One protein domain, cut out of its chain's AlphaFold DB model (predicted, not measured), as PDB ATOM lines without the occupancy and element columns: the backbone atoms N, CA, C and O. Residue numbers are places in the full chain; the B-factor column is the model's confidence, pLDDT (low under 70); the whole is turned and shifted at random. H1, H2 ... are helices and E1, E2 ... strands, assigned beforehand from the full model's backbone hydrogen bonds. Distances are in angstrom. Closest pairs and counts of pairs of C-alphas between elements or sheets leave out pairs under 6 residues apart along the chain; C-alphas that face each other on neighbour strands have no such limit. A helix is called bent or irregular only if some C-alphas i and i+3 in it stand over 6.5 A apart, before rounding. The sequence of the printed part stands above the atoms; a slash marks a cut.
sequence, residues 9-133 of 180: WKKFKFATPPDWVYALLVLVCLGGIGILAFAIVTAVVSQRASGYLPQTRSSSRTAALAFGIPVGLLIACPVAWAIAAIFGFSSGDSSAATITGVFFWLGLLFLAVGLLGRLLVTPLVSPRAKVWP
ATOM      1  N   TRP A   9       2.174  14.188 -37.396       73.44
ATOM      2  CA  TRP A   9       0.813  13.665 -37.470       73.44
ATOM      3  C   TRP A   9       0.711  12.734 -38.668       73.44
ATOM      4  O   TRP A   9       0.964  13.141 -39.800       73.44
ATOM      5  N   LYS A  10       0.343  11.472 -38.437       71.19
ATOM      6  CA  LYS A  10       0.170  10.496 -39.518       71.19
ATOM      7  C   LYS A  10      -1.268  10.005 -39.546       71.19
ATOM      8  O   LYS A  10      -1.834   9.664 -38.507       71.19
ATOM      9  N   LYS A  11      -1.857   9.975 -40.743       76.00
ATOM     10  CA  LYS A  11      -3.191   9.413 -40.959       76.00
ATOM     11  C   LYS A  11      -3.113   7.893 -40.871       76.00
ATOM     12  O   LYS A  11      -2.405   7.262 -41.655       76.00
ATOM     13  N   PHE A  12      -3.866   7.315 -39.949       71.19
ATOM     14  CA  PHE A  12      -4.085   5.880 -39.857       71.19
ATOM     15  C   PHE A  12      -5.463   5.542 -40.399       71.19
ATOM     16  O   PHE A  12      -6.439   6.259 -40.169       71.19
ATOM     17  N   LYS A  13      -5.525   4.448 -41.154       71.00
ATOM     18  CA  LYS A  13      -6.771   3.818 -41.577       71.00
ATOM     19  C   LYS A  13      -6.897   2.533 -40.774       71.00
ATOM     20  O   LYS A  13      -6.055   1.649 -40.896       71.00
ATOM     21  N   PHE A  14      -7.919   2.464 -39.941       71.19
ATOM     22  CA  PHE A  14      -8.272   1.285 -39.174       71.19
ATOM     23  C   PHE A  14      -9.365   0.539 -39.913       71.19
ATOM     24  O   PHE A  14     -10.311   1.149 -40.407       71.19
ATOM     25  N   ALA A  15      -9.213  -0.773 -40.005       69.31
ATOM     26  CA  ALA A  15     -10.209  -1.668 -40.556       69.31
ATOM     27  C   ALA A  15     -10.322  -2.845 -39.592       69.31
ATOM     28  O   ALA A  15      -9.331  -3.529 -39.346       69.31
ATOM     29  N   THR A  16     -11.502  -3.041 -39.015       68.31
ATOM     30  CA  THR A  16     -11.801  -4.225 -38.205       68.31
ATOM     31  C   THR A  16     -12.666  -5.148 -39.060       68.31
ATOM     32  O   THR A  16     -13.838  -4.825 -39.287       68.31
ATOM     33  N   PRO A  17     -12.100  -6.219 -39.647       64.38
ATOM     34  CA  PRO A  17     -12.909  -7.236 -40.300       64.38
ATOM     35  C   PRO A  17     -13.700  -8.021 -39.235       64.38
ATOM     36  O   PRO A  17     -13.204  -8.190 -38.121       64.38
ATOM     37  N   PRO A  18     -14.917  -8.487 -39.550       68.19
ATOM     38  CA  PRO A  18     -15.646  -9.401 -38.679       68.19
ATOM     39  C   PRO A  18     -14.905 -10.731 -38.515       68.19
ATOM     40  O   PRO A  18     -14.291 -11.218 -39.466       68.19
ATOM     41  N   ASP A  19     -15.036 -11.357 -37.344       70.25
ATOM     42  CA  ASP A  19     -14.281 -12.567 -36.992       70.25
ATOM     43  C   ASP A  19     -14.545 -13.749 -37.944       70.25
ATOM     44  O   ASP A  19     -13.639 -14.518 -38.261       70.25
ATOM     45  N   TRP A  20     -15.758 -13.854 -38.499       69.69
ATOM     46  CA  TRP A  20     -16.097 -14.896 -39.473       69.69
ATOM     47  C   TRP A  20     -15.332 -14.760 -40.796       69.69
ATOM     48  O   TRP A  20     -15.138 -15.751 -41.493       69.69
ATOM     49  N   VAL A  21     -14.853 -13.563 -41.154       68.50
ATOM     50  CA  VAL A  21     -14.105 -13.359 -42.405       68.50
ATOM     51  C   VAL A  21     -12.766 -14.089 -42.354       68.50
ATOM     52  O   VAL A  21     -12.275 -14.535 -43.388       68.50
ATOM     53  N   TYR A  22     -12.201 -14.315 -41.165       66.81
ATOM     54  CA  TYR A  22     -11.014 -15.157 -41.021       66.81
ATOM     55  C   TYR A  22     -11.278 -16.624 -41.389       66.81
ATOM     56  O   TYR A  22     -10.340 -17.308 -41.783       66.81
ATOM     57  N   ALA A  23     -12.526 -17.104 -41.377       66.44
ATOM     58  CA  ALA A  23     -12.849 -18.441 -41.881       66.44
ATOM     59  C   ALA A  23     -12.614 -18.565 -43.399       66.44
ATOM     60  O   ALA A  23     -12.270 -19.639 -43.885       66.44
ATOM     61  N   LEU A  24     -12.695 -17.462 -44.156       65.81
ATOM     62  CA  LEU A  24     -12.380 -17.456 -45.591       65.81
ATOM     63  C   LEU A  24     -10.880 -17.648 -45.879       65.81
ATOM     64  O   LEU A  24     -10.534 -18.043 -46.991       65.81
ATOM     65  N   LEU A  25      -9.988 -17.457 -44.895       63.97
ATOM     66  CA  LEU A  25      -8.581 -17.872 -45.026       63.97
ATOM     67  C   LEU A  25      -8.440 -19.394 -45.148       63.97
ATOM     68  O   LEU A  25      -7.477 -19.863 -45.740       63.97
ATOM     69  N   VAL A  26      -9.401 -20.185 -44.669       60.84
ATOM     70  CA  VAL A  26      -9.383 -21.640 -44.891       60.84
ATOM     71  C   VAL A  26      -9.597 -21.953 -46.376       60.84
ATOM     72  O   VAL A  26      -8.932 -22.823 -46.933       60.84
ATOM     73  N   LEU A  27     -10.442 -21.170 -47.058       60.56
ATOM     74  CA  LEU A  27     -10.651 -21.271 -48.507       60.56
ATOM     75  C   LEU A  27      -9.410 -20.852 -49.313       60.56
ATOM     76  O   LEU A  27      -9.176 -21.367 -50.405       60.56
ATOM     77  N   VAL A  28      -8.595 -19.933 -48.778       62.12
ATOM     78  CA  VAL A  28      -7.289 -19.560 -49.355       62.12
ATOM     79  C   VAL A  28      -6.372 -20.780 -49.429       62.12
ATOM     80  O   VAL A  28      -5.771 -21.021 -50.476       62.12
ATOM     81  N   CYS A  29      -6.304 -21.563 -48.349       57.28
ATOM     82  CA  CYS A  29      -5.472 -22.763 -48.267       57.28
ATOM     83  C   CYS A  29      -5.923 -23.889 -49.213       57.28
ATOM     84  O   CYS A  29      -5.102 -24.724 -49.575       57.28
ATOM     85  N   LEU A  30      -7.194 -23.906 -49.630       58.44
ATOM     86  CA  LEU A  30      -7.773 -24.973 -50.456       58.44
ATOM     87  C   LEU A  30      -7.632 -24.768 -51.973       58.44
ATOM     88  O   LEU A  30      -7.856 -25.717 -52.718       58.44
ATOM     89  N   GLY A  31      -7.262 -23.579 -52.463       56.19
ATOM     90  CA  GLY A  31      -7.212 -23.387 -53.919       56.19
ATOM     91  C   GLY A  31      -6.693 -22.059 -54.462       56.19
ATOM     92  O   GLY A  31      -6.901 -21.790 -55.641       56.19
ATOM     93  N   GLY A  32      -6.062 -21.196 -53.656       56.00
ATOM     94  CA  GLY A  32      -5.419 -19.954 -54.125       56.00
ATOM     95  C   GLY A  32      -6.375 -18.823 -54.552       56.00
ATOM     96  O   GLY A  32      -6.132 -17.660 -54.231       56.00
ATOM     97  N   ILE A  33      -7.522 -19.144 -55.161       58.41
ATOM     98  CA  ILE A  33      -8.605 -18.204 -55.521       58.41
ATOM     99  C   ILE A  33      -9.190 -17.531 -54.269       58.41
ATOM    100  O   ILE A  33      -9.629 -16.378 -54.309       58.41
ATOM    101  N   GLY A  34      -9.120 -18.214 -53.123       57.75
ATOM    102  CA  GLY A  34      -9.574 -17.682 -51.844       57.75
ATOM    103  C   GLY A  34      -8.889 -16.373 -51.443       57.75
ATOM    104  O   GLY A  34      -9.478 -15.619 -50.680       57.75
ATOM    105  N   ILE A  35      -7.696 -16.046 -51.963       62.19
ATOM    106  CA  ILE A  35      -6.975 -14.808 -51.595       62.19
ATOM    107  C   ILE A  35      -7.709 -13.586 -52.124       62.19
ATOM    108  O   ILE A  35      -7.900 -12.612 -51.392       62.19
ATOM    109  N   LEU A  36      -8.148 -13.648 -53.380       63.38
ATOM    110  CA  LEU A  36      -8.874 -12.553 -54.005       63.38
ATOM    111  C   LEU A  36     -10.246 -12.388 -53.341       63.38
ATOM    112  O   LEU A  36     -10.615 -11.281 -52.959       63.38
ATOM    113  N   ALA A  37     -10.954 -13.497 -53.107       63.94
ATOM    114  CA  ALA A  37     -12.239 -13.497 -52.409       63.94
ATOM    115  C   ALA A  37     -12.114 -12.967 -50.971       63.94
ATOM    116  O   ALA A  37     -12.875 -12.090 -50.566       63.94
ATOM    117  N   PHE A  38     -11.112 -13.416 -50.214       66.69
ATOM    118  CA  PHE A  38     -10.823 -12.927 -48.867       66.69
ATOM    119  C   PHE A  38     -10.504 -11.428 -48.869       66.69
ATOM    120  O   PHE A  38     -11.040 -10.681 -48.049       66.69
ATOM    121  N   ALA A  39      -9.679 -10.954 -49.806       66.69
ATOM    122  CA  ALA A  39      -9.338  -9.539 -49.924       66.69
ATOM    123  C   ALA A  39     -10.564  -8.674 -50.260       66.69
ATOM    124  O   ALA A  39     -10.737  -7.602 -49.680       66.69
ATOM    125  N   ILE A  40     -11.441  -9.148 -51.147       66.88
ATOM    126  CA  ILE A  40     -12.674  -8.449 -51.523       66.88
ATOM    127  C   ILE A  40     -13.661  -8.433 -50.349       66.88
ATOM    128  O   ILE A  40     -14.138  -7.366 -49.969       66.88
ATOM    129  N   VAL A  41     -13.928  -9.579 -49.717       68.44
ATOM    130  CA  VAL A  41     -14.880  -9.677 -48.600       68.44
ATOM    131  C   VAL A  41     -14.395  -8.876 -47.392       68.44
ATOM    132  O   VAL A  41     -15.164  -8.104 -46.819       68.44
ATOM    133  N   THR A  42     -13.109  -8.958 -47.034       66.19
ATOM    134  CA  THR A  42     -12.547  -8.090 -45.983       66.19
ATOM    135  C   THR A  42     -12.676  -6.616 -46.357       66.19
ATOM    136  O   THR A  42     -13.028  -5.797 -45.507       66.19
ATOM    137  N   ALA A  43     -12.438  -6.248 -47.618       65.06
ATOM    138  CA  ALA A  43     -12.591  -4.872 -48.059       65.06
ATOM    139  C   ALA A  43     -14.041  -4.377 -47.930       65.06
ATOM    140  O   ALA A  43     -14.227  -3.257 -47.453       65.06
ATOM    141  N   VAL A  44     -15.031  -5.185 -48.303       70.06
ATOM    142  CA  VAL A  44     -16.453  -4.806 -48.294       70.06
ATOM    143  C   VAL A  44     -17.031  -4.783 -46.879       70.06
ATOM    144  O   VAL A  44     -17.729  -3.842 -46.516       70.06
ATOM    145  N   VAL A  45     -16.723  -5.794 -46.065       72.19
ATOM    146  CA  VAL A  45     -17.392  -6.009 -44.773       72.19
ATOM    147  C   VAL A  45     -16.637  -5.354 -43.607       72.19
ATOM    148  O   VAL A  45     -17.183  -5.180 -42.519       72.19
ATOM    149  N   SER A  46     -15.377  -4.946 -43.799       67.00
ATOM    150  CA  SER A  46     -14.617  -4.295 -42.724       67.00
ATOM    151  C   SER A  46     -15.243  -2.980 -42.269       67.00
ATOM    152  O   SER A  46     -15.522  -2.067 -43.051       67.00
ATOM    153  N   GLN A  47     -15.356  -2.825 -40.952       72.75
ATOM    154  CA  GLN A  47     -15.657  -1.530 -40.370       72.75
ATOM    155  C   GLN A  47     -14.406  -0.668 -40.421       72.75
ATOM    156  O   GLN A  47     -13.388  -0.972 -39.794       72.75
ATOM    157  N   ARG A  48     -14.481   0.405 -41.206       70.44
ATOM    158  CA  ARG A  48     -13.376   1.336 -41.407       70.44
ATOM    159  C   ARG A  48     -13.561   2.608 -40.590       70.44
ATOM    160  O   ARG A  48     -14.672   3.128 -40.493       70.44
ATOM    161  N   ALA A  49     -12.462   3.115 -40.053       69.44
ATOM    162  CA  ALA A  49     -12.345   4.454 -39.492       69.44
ATOM    163  C   ALA A  49     -10.981   5.030 -39.884       69.44
ATOM    164  O   ALA A  49     -10.011   4.291 -40.052       69.44
ATOM    165  N   SER A  50     -10.879   6.345 -40.053       71.31
ATOM    166  CA  SER A  50      -9.589   6.987 -40.309       71.31
ATOM    167  C   SER A  50      -9.400   8.185 -39.404       71.31
ATOM    168  O   SER A  50     -10.334   8.955 -39.218       71.31
ATOM    169  N   GLY A  51      -8.193   8.351 -38.881       67.75
ATOM    170  CA  GLY A  51      -7.867   9.445 -37.978       67.75
ATOM    171  C   GLY A  51      -6.381   9.759 -38.003       67.75
ATOM    172  O   GLY A  51      -5.564   8.923 -38.395       67.75
ATOM    173  N   TYR A  52      -6.029  10.978 -37.613       73.44
ATOM    174  CA  TYR A  52      -4.636  11.364 -37.429       73.44
ATOM    175  C   TYR A  52      -4.202  11.007 -36.018       73.44
ATOM    176  O   TYR A  52      -4.876  11.355 -35.053       73.44
ATOM    177  N   LEU A  53      -3.069  10.318 -35.904       71.19
ATOM    178  CA  LEU A  53      -2.462  10.029 -34.615       71.19
ATOM    179  C   LEU A  53      -1.082  10.680 -34.530       71.19
ATOM    180  O   LEU A  53      -0.316  10.610 -35.503       71.19
ATOM    181  N   PRO A  54      -0.750  11.284 -33.379       69.75
ATOM    182  CA  PRO A  54       0.570  11.839 -33.150       69.75
ATOM    183  C   PRO A  54       1.603  10.711 -33.028       69.75
ATOM    184  O   PRO A  54       1.406   9.734 -32.299       69.75
ATOM    185  N   GLN A  55       2.715  10.841 -33.749       69.50
ATOM    186  CA  GLN A  55       3.832   9.900 -33.722       69.50
ATOM    187  C   GLN A  55       5.187  10.609 -33.720       69.50
ATOM    188  O   GLN A  55       5.336  11.734 -34.202       69.50
ATOM    189  N   THR A  56       6.194   9.902 -33.214       67.88
ATOM    190  CA  THR A  56       7.610  10.251 -33.384       67.88
ATOM    191  C   THR A  56       8.097   9.872 -34.787       67.88
ATOM    192  O   THR A  56       7.564   8.936 -35.402       67.88
ATOM    193  N   ARG A  57       9.149  10.531 -35.301       63.62
ATOM    194  CA  ARG A  57       9.745  10.195 -36.614       63.62
ATOM    195  C   ARG A  57      10.245   8.749 -36.710       63.62
ATOM    196  O   ARG A  57      10.162   8.139 -37.775       63.62
ATOM    197  N   SER A  58      10.747   8.173 -35.617       63.94
ATOM    198  CA  SER A  58      11.236   6.785 -35.604       63.94
ATOM    199  C   SER A  58      10.099   5.761 -35.689       63.94
ATOM    200  O   SER A  58      10.188   4.782 -36.434       63.94
ATOM    201  N   SER A  59       8.985   6.014 -34.995       62.25
ATOM    202  CA  SER A  59       7.797   5.158 -35.049       62.25
ATOM    203  C   SER A  59       7.119   5.222 -36.419       62.25
ATOM    204  O   SER A  59       6.618   4.204 -36.898       62.25
ATOM    205  N   SER A  60       7.117   6.388 -37.073       62.19
ATOM    206  CA  SER A  60       6.463   6.559 -38.372       62.19
ATOM    207  C   SER A  60       7.211   5.860 -39.512       62.19
ATOM    208  O   SER A  60       6.552   5.277 -40.383       62.19
ATOM    209  N   ARG A  61       8.555   5.848 -39.473       63.91
ATOM    210  CA  ARG A  61       9.421   5.070 -40.379       63.91
ATOM    211  C   ARG A  61       9.261   3.568 -40.174       63.91
ATOM    212  O   ARG A  61       9.051   2.852 -41.146       63.91
ATOM    213  N   THR A  62       9.280   3.108 -38.924       64.31
ATOM    214  CA  THR A  62       9.107   1.680 -38.605       64.31
ATOM    215  C   THR A  62       7.740   1.177 -39.067       64.31
ATOM    216  O   THR A  62       7.649   0.139 -39.714       64.31
ATOM    217  N   ALA A  63       6.679   1.959 -38.840       66.25
ATOM    218  CA  ALA A  63       5.355   1.643 -39.365       66.25
ATOM    219  C   ALA A  63       5.335   1.640 -40.904       66.25
ATOM    220  O   ALA A  63       4.744   0.751 -41.500       66.25
ATOM    221  N   ALA A  64       5.977   2.608 -41.567       68.25
ATOM    222  CA  ALA A  64       6.033   2.637 -43.031       68.25
ATOM    223  C   ALA A  64       6.733   1.397 -43.614       68.25
ATOM    224  O   ALA A  64       6.222   0.819 -44.566       68.25
ATOM    225  N   LEU A  65       7.840   0.954 -43.012       66.31
ATOM    226  CA  LEU A  65       8.554  -0.257 -43.422       66.31
ATOM    227  C   LEU A  65       7.742  -1.525 -43.133       66.31
ATOM    228  O   LEU A  65       7.613  -2.376 -44.010       66.31
ATOM    229  N   ALA A  66       7.124  -1.616 -41.954       67.44
ATOM    230  CA  ALA A  66       6.299  -2.759 -41.564       67.44
ATOM    231  C   ALA A  66       5.067  -2.948 -42.465       67.44
ATOM    232  O   ALA A  66       4.639  -4.077 -42.672       67.44
ATOM    233  N   PHE A  67       4.511  -1.868 -43.026       68.12
ATOM    234  CA  PHE A  67       3.456  -1.957 -44.041       68.12
ATOM    235  C   PHE A  67       4.010  -2.137 -45.461       68.12
ATOM    236  O   PHE A  67       3.431  -2.878 -46.248       68.12
ATOM    237  N   GLY A  68       5.105  -1.455 -45.801       68.06
ATOM    238  CA  GLY A  68       5.638  -1.400 -47.161       68.06
ATOM    239  C   GLY A  68       6.272  -2.709 -47.620       68.06
ATOM    240  O   GLY A  68       6.009  -3.142 -48.736       68.06
ATOM    241  N   ILE A  69       7.049  -3.366 -46.755       75.50
ATOM    242  CA  ILE A  69       7.753  -4.615 -47.080       75.50
ATOM    243  C   ILE A  69       6.768  -5.738 -47.453       75.50
ATOM    244  O   ILE A  69       6.839  -6.222 -48.582       75.50
ATOM    245  N   PRO A  70       5.801  -6.133 -46.598       73.69
ATOM    246  CA  PRO A  70       4.888  -7.221 -46.944       73.69
ATOM    247  C   PRO A  70       3.985  -6.881 -48.135       73.69
ATOM    248  O   PRO A  70       3.651  -7.764 -48.918       73.69
ATOM    249  N   VAL A  71       3.612  -5.609 -48.322       73.38
ATOM    250  CA  VAL A  71       2.859  -5.183 -49.513       73.38
ATOM    251  C   VAL A  71       3.716  -5.297 -50.776       73.38
ATOM    252  O   VAL A  71       3.231  -5.811 -51.777       73.38
ATOM    253  N   GLY A  72       4.986  -4.885 -50.725       74.56
ATOM    254  CA  GLY A  72       5.926  -5.031 -51.836       74.56
ATOM    255  C   GLY A  72       6.131  -6.491 -52.241       74.56
ATOM    256  O   GLY A  72       6.063  -6.804 -53.425       74.56
ATOM    257  N   LEU A  73       6.277  -7.399 -51.269       77.38
ATOM    258  CA  LEU A  73       6.361  -8.843 -51.526       77.38
ATOM    259  C   LEU A  73       5.095  -9.401 -52.193       77.38
ATOM    260  O   LEU A  73       5.190 -10.178 -53.141       77.38
ATOM    261  N   LEU A  74       3.910  -8.968 -51.755       74.38
ATOM    262  CA  LEU A  74       2.649  -9.388 -52.378       74.38
ATOM    263  C   LEU A  74       2.495  -8.864 -53.815       74.38
ATOM    264  O   LEU A  74       1.883  -9.543 -54.630       74.38
ATOM    265  N   ILE A  75       3.058  -7.696 -54.138       78.44
ATOM    266  CA  ILE A  75       3.088  -7.152 -55.509       78.44
ATOM    267  C   ILE A  75       4.138  -7.870 -56.371       78.44
ATOM    268  O   ILE A  75       3.921  -8.063 -57.563       78.44
ATOM    269  N   ALA A  76       5.254  -8.309 -55.788       75.19
ATOM    270  CA  ALA A  76       6.282  -9.067 -56.503       75.19
ATOM    271  C   ALA A  76       5.810 -10.476 -56.914       75.19
ATOM    272  O   ALA A  76       6.275 -11.013 -57.917       75.19
ATOM    273  N   CYS A  77       4.855 -11.062 -56.184       80.81
ATOM    274  CA  CYS A  77       4.268 -12.369 -56.492       80.81
ATOM    275  C   CYS A  77       3.659 -12.471 -57.909       80.81
ATOM    276  O   CYS A  77       4.083 -13.353 -58.659       80.81
ATOM    277  N   PRO A  78       2.700 -11.618 -58.332       77.75
ATOM    278  CA  PRO A  78       2.133 -11.699 -59.677       77.75
ATOM    279  C   PRO A  78       3.173 -11.443 -60.771       77.75
ATOM    280  O   PRO A  78       3.059 -12.017 -61.847       77.75
ATOM    281  N   VAL A  79       4.211 -10.643 -60.498       84.75
ATOM    282  CA  VAL A  79       5.321 -10.431 -61.442       84.75
ATOM    283  C   VAL A  79       6.121 -11.722 -61.633       84.75
ATOM    284  O   VAL A  79       6.383 -12.115 -62.767       84.75
ATOM    285  N   ALA A  80       6.452 -12.429 -60.548       83.38
ATOM    286  CA  ALA A  80       7.148 -13.712 -60.621       83.38
ATOM    287  C   ALA A  80       6.323 -14.777 -61.366       83.38
ATOM    288  O   ALA A  80       6.854 -15.497 -62.210       83.38
ATOM    289  N   TRP A  81       5.012 -14.843 -61.119       82.69
ATOM    290  CA  TRP A  81       4.125 -15.767 -61.830       82.69
ATOM    291  C   TRP A  81       3.893 -15.392 -63.294       82.69
ATOM    292  O   TRP A  81       3.796 -16.289 -64.125       82.69
ATOM    293  N   ALA A  82       3.866 -14.104 -63.639       83.62
ATOM    294  CA  ALA A  82       3.818 -13.668 -65.032       83.62
ATOM    295  C   ALA A  82       5.066 -14.128 -65.801       83.62
ATOM    296  O   ALA A  82       4.938 -14.664 -66.898       83.62
ATOM    297  N   ILE A  83       6.255 -14.002 -65.202       84.12
ATOM    298  CA  ILE A  83       7.503 -14.518 -65.785       84.12
ATOM    299  C   ILE A  83       7.415 -16.040 -65.955       84.12
ATOM    300  O   ILE A  83       7.661 -16.543 -67.049       84.12
ATOM    301  N   ALA A  84       6.988 -16.773 -64.921       84.25
ATOM    302  CA  ALA A  84       6.817 -18.224 -65.005       84.25
ATOM    303  C   ALA A  84       5.854 -18.640 -66.132       84.25
ATOM    304  O   ALA A  84       6.136 -19.596 -66.851       84.25
ATOM    305  N   ALA A  85       4.751 -17.907 -66.311       83.44
ATOM    306  CA  ALA A  85       3.770 -18.157 -67.360       83.44
ATOM    307  C   ALA A  85       4.348 -17.909 -68.762       83.44
ATOM    308  O   ALA A  85       4.201 -18.767 -69.626       83.44
ATOM    309  N   ILE A  86       5.060 -16.795 -68.978       85.12
ATOM    310  CA  ILE A  86       5.698 -16.475 -70.269       85.12
ATOM    311  C   ILE A  86       6.628 -17.611 -70.712       85.12
ATOM    312  O   ILE A  86       6.529 -18.081 -71.843       85.12
ATOM    313  N   PHE A  87       7.491 -18.091 -69.812       82.50
ATOM    314  CA  PHE A  87       8.408 -19.193 -70.114       82.50
ATOM    315  C   PHE A  87       7.716 -20.565 -70.129       82.50
ATOM    316  O   PHE A  87       8.159 -21.455 -70.845       82.50
ATOM    317  N   GLY A  88       6.606 -20.734 -69.407       78.38
ATOM    318  CA  GLY A  88       5.855 -21.992 -69.352       78.38
ATOM    319  C   GLY A  88       5.037 -22.267 -70.615       78.38
ATOM    320  O   GLY A  88       4.825 -23.424 -70.967       78.38
ATOM    321  N   PHE A  89       4.614 -21.214 -71.320       78.62
ATOM    322  CA  PHE A  89       3.979 -21.324 -72.636       78.62
ATOM    323  C   PHE A  89       4.993 -21.432 -73.788       78.62
ATOM    324  O   PHE A  89       4.598 -21.688 -74.925       78.62
ATOM    325  N   SER A  90       6.291 -21.270 -73.509       77.00
ATOM    326  CA  SER A  90       7.363 -21.481 -74.482       77.00
ATOM    327  C   SER A  90       7.648 -22.978 -74.612       77.00
ATOM    328  O   SER A  90       8.269 -23.588 -73.743       77.00
ATOM    329  N   SER A  91       7.170 -23.602 -75.685       63.84
ATOM    330  CA  SER A  91       7.311 -25.043 -75.898       63.84
ATOM    331  C   SER A  91       8.735 -25.435 -76.310       63.84
ATOM    332  O   SER A  91       9.213 -24.979 -77.344       63.84
ATOM    333  N   GLY A  92       9.356 -26.357 -75.565       66.94
ATOM    334  CA  GLY A  92      10.432 -27.221 -76.078       66.94
ATOM    335  C   GLY A  92      11.800 -27.125 -75.397       66.94
ATOM    336  O   GLY A  92      12.599 -28.040 -75.570       66.94
ATOM    337  N   ASP A  93      12.056 -26.102 -74.580       78.12
ATOM    338  CA  ASP A  93      13.370 -25.902 -73.957       78.12
ATOM    339  C   ASP A  93      13.409 -26.353 -72.487       78.12
ATOM    340  O   ASP A  93      12.640 -25.897 -71.636       78.12
ATOM    341  N   SER A  94      14.367 -27.220 -72.152       79.00
ATOM    342  CA  SER A  94      14.617 -27.682 -70.774       79.00
ATOM    343  C   SER A  94      15.028 -26.541 -69.831       79.00
ATOM    344  O   SER A  94      14.698 -26.544 -68.639       79.00
ATOM    345  N   SER A  95      15.693 -25.520 -70.374       81.31
ATOM    346  CA  SER A  95      16.011 -24.272 -69.681       81.31
ATOM    347  C   SER A  95      14.744 -23.478 -69.343       81.31
ATOM    348  O   SER A  95      14.608 -23.024 -68.207       81.31
ATOM    349  N   ALA A  96      13.780 -23.384 -70.265       79.62
ATOM    350  CA  ALA A  96      12.502 -22.711 -70.034       79.62
ATOM    351  C   ALA A  96      11.680 -23.410 -68.939       79.62
ATOM    352  O   ALA A  96      11.200 -22.747 -68.022       79.62
ATOM    353  N   ALA A  97      11.620 -24.747 -68.949       80.81
ATOM    354  CA  ALA A  97      10.949 -25.519 -67.900       80.81
ATOM    355  C   ALA A  97      11.566 -25.288 -66.505       80.81
ATOM    356  O   ALA A  97      10.848 -25.140 -65.511       80.81
ATOM    357  N   THR A  98      12.898 -25.199 -66.431       85.50
ATOM    358  CA  THR A  98      13.614 -24.906 -65.180       85.50
ATOM    359  C   THR A  98      13.304 -23.492 -64.682       85.50
ATOM    360  O   THR A  98      12.992 -23.305 -63.505       85.50
ATOM    361  N   ILE A  99      13.322 -22.496 -65.576       83.94
ATOM    362  CA  ILE A  99      12.986 -21.099 -65.261       83.94
ATOM    363  C   ILE A  99      11.542 -21.000 -64.751       83.94
ATOM    364  O   ILE A  99      11.305 -20.401 -63.702       83.94
ATOM    365  N   THR A 100      10.587 -21.643 -65.425       85.38
ATOM    366  CA  THR A 100       9.184 -21.688 -64.996       85.38
ATOM    367  C   THR A 100       9.036 -22.272 -63.598       85.38
ATOM    368  O   THR A 100       8.375 -21.663 -62.756       85.38
ATOM    369  N   GLY A 101       9.686 -23.405 -63.313       83.56
ATOM    370  CA  GLY A 101       9.645 -24.028 -61.990       83.56
ATOM    371  C   GLY A 101      10.201 -23.119 -60.892       83.56
ATOM    372  O   GLY A 101       9.550 -22.920 -59.864       83.56
ATOM    373  N   VAL A 102      11.371 -22.513 -61.120       87.31
ATOM    374  CA  VAL A 102      12.015 -21.611 -60.150       87.31
ATOM    375  C   VAL A 102      11.139 -20.392 -59.863       87.31
ATOM    376  O   VAL A 102      10.880 -20.091 -58.699       87.31
ATOM    377  N   PHE A 103      10.638 -19.710 -60.895       85.94
ATOM    378  CA  PHE A 103       9.804 -18.518 -60.715       85.94
ATOM    379  C   PHE A 103       8.431 -18.834 -60.113       85.94
ATOM    380  O   PHE A 103       7.898 -18.025 -59.350       85.94
ATOM    381  N   PHE A 104       7.877 -20.017 -60.384       83.69
ATOM    382  CA  PHE A 104       6.642 -20.476 -59.756       83.69
ATOM    383  C   PHE A 104       6.810 -20.652 -58.239       83.69
ATOM    384  O   PHE A 104       6.041 -20.072 -57.464       83.69
ATOM    385  N   TRP A 105       7.850 -21.377 -57.809       84.44
ATOM    386  CA  TRP A 105       8.167 -21.571 -56.389       84.44
ATOM    387  C   TRP A 105       8.573 -20.271 -55.693       84.44
ATOM    388  O   TRP A 105       8.163 -20.029 -54.558       84.44
ATOM    389  N   LEU A 106       9.320 -19.399 -56.375       84.88
ATOM    390  CA  LEU A 106       9.681 -18.081 -55.857       84.88
ATOM    391  C   LEU A 106       8.437 -17.211 -55.625       84.88
ATOM    392  O   LEU A 106       8.313 -16.580 -54.576       84.88
ATOM    393  N   GLY A 107       7.485 -17.222 -56.564       78.81
ATOM    394  CA  GLY A 107       6.200 -16.540 -56.411       78.81
ATOM    395  C   GLY A 107       5.391 -17.086 -55.232       78.81
ATOM    396  O   GLY A 107       4.882 -16.307 -54.427       78.81
ATOM    397  N   LEU A 108       5.355 -18.412 -55.056       81.31
ATOM    398  CA  LEU A 108       4.711 -19.048 -53.900       81.31
ATOM    399  C   LEU A 108       5.360 -18.612 -52.574       81.31
ATOM    400  O   LEU A 108       4.659 -18.306 -51.609       81.31
ATOM    401  N   LEU A 109       6.693 -18.537 -52.527       82.94
ATOM    402  CA  LEU A 109       7.440 -18.096 -51.349       82.94
ATOM    403  C   LEU A 109       7.160 -16.622 -51.034       82.94
ATOM    404  O   LEU A 109       6.882 -16.288 -49.883       82.94
ATOM    405  N   PHE A 110       7.162 -15.741 -52.039       81.25
ATOM    406  CA  PHE A 110       6.812 -14.326 -51.861       81.25
ATOM    407  C   PHE A 110       5.384 -14.138 -51.372       81.25
ATOM    408  O   PHE A 110       5.144 -13.296 -50.503       81.25
ATOM    409  N   LEU A 111       4.452 -14.946 -51.873       76.81
ATOM    410  CA  LEU A 111       3.085 -14.972 -51.387       76.81
ATOM    411  C   LEU A 111       3.056 -15.376 -49.916       76.81
ATOM    412  O   LEU A 111       2.551 -14.609 -49.105       76.81
ATOM    413  N   ALA A 112       3.643 -16.519 -49.553       74.75
ATOM    414  CA  ALA A 112       3.635 -17.034 -48.185       74.75
ATOM    415  C   ALA A 112       4.298 -16.068 -47.191       74.75
ATOM    416  O   ALA A 112       3.696 -15.724 -46.174       74.75
ATOM    417  N   VAL A 113       5.500 -15.572 -47.501       77.06
ATOM    418  CA  VAL A 113       6.246 -14.626 -46.655       77.06
ATOM    419  C   VAL A 113       5.550 -13.267 -46.595       77.06
ATOM    420  O   VAL A 113       5.457 -12.675 -45.519       77.06
ATOM    421  N   GLY A 114       5.004 -12.777 -47.710       75.50
ATOM    422  CA  GLY A 114       4.218 -11.545 -47.748       75.50
ATOM    423  C   GLY A 114       2.947 -11.644 -46.901       75.50
ATOM    424  O   GLY A 114       2.626 -10.712 -46.160       75.50
ATOM    425  N   LEU A 115       2.258 -12.789 -46.940       72.69
ATOM    426  CA  LEU A 115       1.062 -13.061 -46.140       72.69
ATOM    427  C   LEU A 115       1.400 -13.220 -44.656       72.69
ATOM    428  O   LEU A 115       0.751 -12.579 -43.830       72.69
ATOM    429  N   LEU A 116       2.439 -13.988 -44.308       74.50
ATOM    430  CA  LEU A 116       2.918 -14.115 -42.926       74.50
ATOM    431  C   LEU A 116       3.350 -12.759 -42.369       74.50
ATOM    432  O   LEU A 116       2.922 -12.373 -41.285       74.50
ATOM    433  N   GLY A 117       4.152 -12.004 -43.122       68.88
ATOM    434  CA  GLY A 117       4.579 -10.661 -42.747       68.88
ATOM    435  C   GLY A 117       3.379  -9.742 -42.527       68.88
ATOM    436  O   GLY A 117       3.287  -9.051 -41.512       68.88
ATOM    437  N   ARG A 118       2.388  -9.799 -43.422       71.75
ATOM    438  CA  ARG A 118       1.172  -8.999 -43.296       71.75
ATOM    439  C   ARG A 118       0.316  -9.404 -42.090       71.75
ATOM    440  O   ARG A 118      -0.201  -8.524 -41.403       71.75
ATOM    441  N   LEU A 119       0.146 -10.694 -41.825       68.44
ATOM    442  CA  LEU A 119      -0.736 -11.185 -40.766       68.44
ATOM    443  C   LEU A 119      -0.089 -11.177 -39.379       68.44
ATOM    444  O   LEU A 119      -0.797 -10.959 -38.402       68.44
ATOM    445  N   LEU A 120       1.224 -11.379 -39.275       67.38
ATOM    446  CA  LEU A 120       1.930 -11.477 -37.995       67.38
ATOM    447  C   LEU A 120       2.654 -10.178 -37.631       67.38
ATOM    448  O   LEU A 120       2.487  -9.673 -36.523       67.38
ATOM    449  N   VAL A 121       3.415  -9.587 -38.559       63.50
ATOM    450  CA  VAL A 121       4.280  -8.431 -38.254       63.50
ATOM    451  C   VAL A 121       3.476  -7.134 -38.190       63.50
ATOM    452  O   VAL A 121       3.618  -6.350 -37.249       63.50
ATOM    453  N   THR A 122       2.570  -6.916 -39.145       63.22
ATOM    454  CA  THR A 122       1.758  -5.690 -39.199       63.22
ATOM    455  C   THR A 122       0.971  -5.415 -37.916       63.22
ATOM    456  O   THR A 122       1.028  -4.279 -37.435       63.22
ATOM    457  N   PRO A 123       0.255  -6.395 -37.320       61.16
ATOM    458  CA  PRO A 123      -0.517  -6.141 -36.110       61.16
ATOM    459  C   PRO A 123       0.317  -6.174 -34.821       61.16
ATOM    460  O   PRO A 123      -0.246  -5.884 -33.764       61.16
ATOM    461  N   LEU A 124       1.607  -6.533 -34.876       60.97
ATOM    462  CA  LEU A 124       2.544  -6.371 -33.758       60.97
ATOM    463  C   LEU A 124       3.134  -4.954 -33.716       60.97
ATOM    464  O   LEU A 124       3.278  -4.375 -32.643       60.97
ATOM    465  N   VAL A 125       3.460  -4.388 -34.882       59.88
ATOM    466  CA  VAL A 125       4.172  -3.102 -34.983       59.88
ATOM    467  C   VAL A 125       3.218  -1.907 -35.065       59.88
ATOM    468  O   VAL A 125       3.553  -0.799 -34.640       59.88
ATOM    469  N   SER A 126       2.013  -2.103 -35.599       60.22
ATOM    470  CA  SER A 126       1.041  -1.020 -35.775       60.22
ATOM    471  C   SER A 126       0.110  -0.877 -34.572       60.22
ATOM    472  O   SER A 126      -0.255  -1.884 -33.963       60.22
ATOM    473  N   PRO A 127      -0.334   0.354 -34.239       63.00
ATOM    474  CA  PRO A 127      -1.369   0.547 -33.233       63.00
ATOM    475  C   PRO A 127      -2.609  -0.245 -33.645       63.00
ATOM    476  O   PRO A 127      -3.189  -0.004 -34.706       63.00
ATOM    477  N   ARG A 128      -2.986  -1.223 -32.818       66.94
ATOM    478  CA  ARG A 128      -4.228  -1.961 -33.017       66.94
ATOM    479  C   ARG A 128      -5.368  -1.033 -32.650       66.94
ATOM    480  O   ARG A 128      -5.301  -0.342 -31.639       66.94
ATOM    481  N   ALA A 129      -6.409  -1.021 -33.459       69.06
ATOM    482  CA  ALA A 129      -7.623  -0.325 -33.096       69.06
ATOM    483  C   ALA A 129      -8.822  -1.188 -33.443       69.06
ATOM    484  O   ALA A 129      -8.861  -1.784 -34.521       69.06
ATOM    485  N   LYS A 130      -9.778  -1.253 -32.523       77.31
ATOM    486  CA  LYS A 130     -11.075  -1.875 -32.744       77.31
ATOM    487  C   LYS A 130     -12.074  -0.764 -33.027       77.31
ATOM    488  O   LYS A 130     -12.300   0.103 -32.186       77.31
ATOM    489  N   VAL A 131     -12.623  -0.758 -34.235       75.62
ATOM    490  CA  VAL A 131     -13.717   0.148 -34.592       75.62
ATOM    491  C   VAL A 131     -15.001  -0.499 -34.096       75.62
ATOM    492  O   VAL A 131     -15.271  -1.654 -34.425       75.62
ATOM    493  N   TRP A 132     -15.746   0.217 -33.264       77.06
ATOM    494  CA  TRP A 132     -17.028  -0.259 -32.767       77.06
ATOM    495  C   TRP A 132     -18.142   0.045 -33.777       77.06
ATOM    496  O   TRP A 132     -18.088   1.082 -34.454       77.06
ATOM    497  N   PRO A 133     -19.157  -0.836 -33.882       74.50
ATOM    498  CA  PRO A 133     -20.360  -0.534 -34.641       74.50
ATOM    499  C   PRO A 133     -21.022   0.731 -34.090       74.50
ATOM    500  O   PRO A 133     -20.955   1.014 -32.894       74.50
TER     501      PRO A 133
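What this domain is: This is residues 9 to 133 of the 180 residues of an uncharacterized protein of Chloroflexi bacterium (UniProt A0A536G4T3). Two helical hairpins, a long one of H3 and H4 and a short one of H1 and H2, extend towards the same end of the model from a narrow two-stranded ribbon, E1 and E2, in a lopsided U with the hairpins apart. The ribbon joins the two arms at one end, and the short strand E3 lies beside it. The printed part has 125 residues, with four named helices and three named strands in the order E1, H1, H2, E2, H3, H4, E3; the sheet E1 - E2 is antiparallel and the class is mostly helix. The whole is loose, with a radius of gyration of the C-alphas of 18.1 A, and flat, with spans of 58 by 35 by 18 A.

Where its parts are: E1 is residues 9 to 16, 21.9 A long, beginning at C-alpha 9 (0.813, 13.665, -37.470). H1 is residues 19 to 31, 21.3 A, and H2 is residues 34 to 45, 15.7 A. E2, residues 47 to 55, spans 23.6 A and bends by 54 degrees at residue 52. H3, residues 57 to 88, is 46.1 A long and ends at C-alpha 88 (5.855, -21.992, -69.352). H4, residues 94 to 125, is 44.7 A long, with a kink of 29 degrees near residue 118. H3 and H4 are neither bent nor irregular, but only just: C-alphas 75 and 78 are 6.2 A apart, as are C-alphas 119 and 122. E3, residues 128 to 131, is 9.8 A long and ends at C-alpha 131 (-13.717, 0.148, -34.592).

How they stand to each other: E1 and E2 are antiparallel neighbours at 153 degrees, with N 12 and O 51 at 2.8 A and N 49 and O 14 at 2.9 A, both within hydrogen-bond range. E1 and H2 are near each other. H1 and H2 form a hairpin and touch, closest at the C-alphas of Val 28 and Gly 34, 3.9 A, with a shallow tilt of 19 degrees, opposite ways. H3 and H4 form a hairpin and touch, closest at the C-alphas of Ala 84 and Thr 100, 4.2 A, with a shallow tilt of 23 degrees, opposite ways. H1 and H2 are each apart from H3 and H4. E3 pairs with no named strand; its closest C-alphas to E1 are those of Val 131 and Thr 16, 6.0 A. H4 and E3 meet only through their link. In H2 every O i to N i+4 pair is within hydrogen-bond range; H3 and H4 each have 25 of 28, and H1 has 3 of 9, beside 9 of 10 O i to N i+3 pairs.

The domain as a whole: The two C-alphas farthest apart, those of Pro 54 and Gly 92, are 58.9 A apart. The printed part has no cut, and its links are tight. The mean pLDDT of the printed part is 71.7; 60 residues are under 70, among them residues 20 to 43, 54 to 68 and 119 to 129.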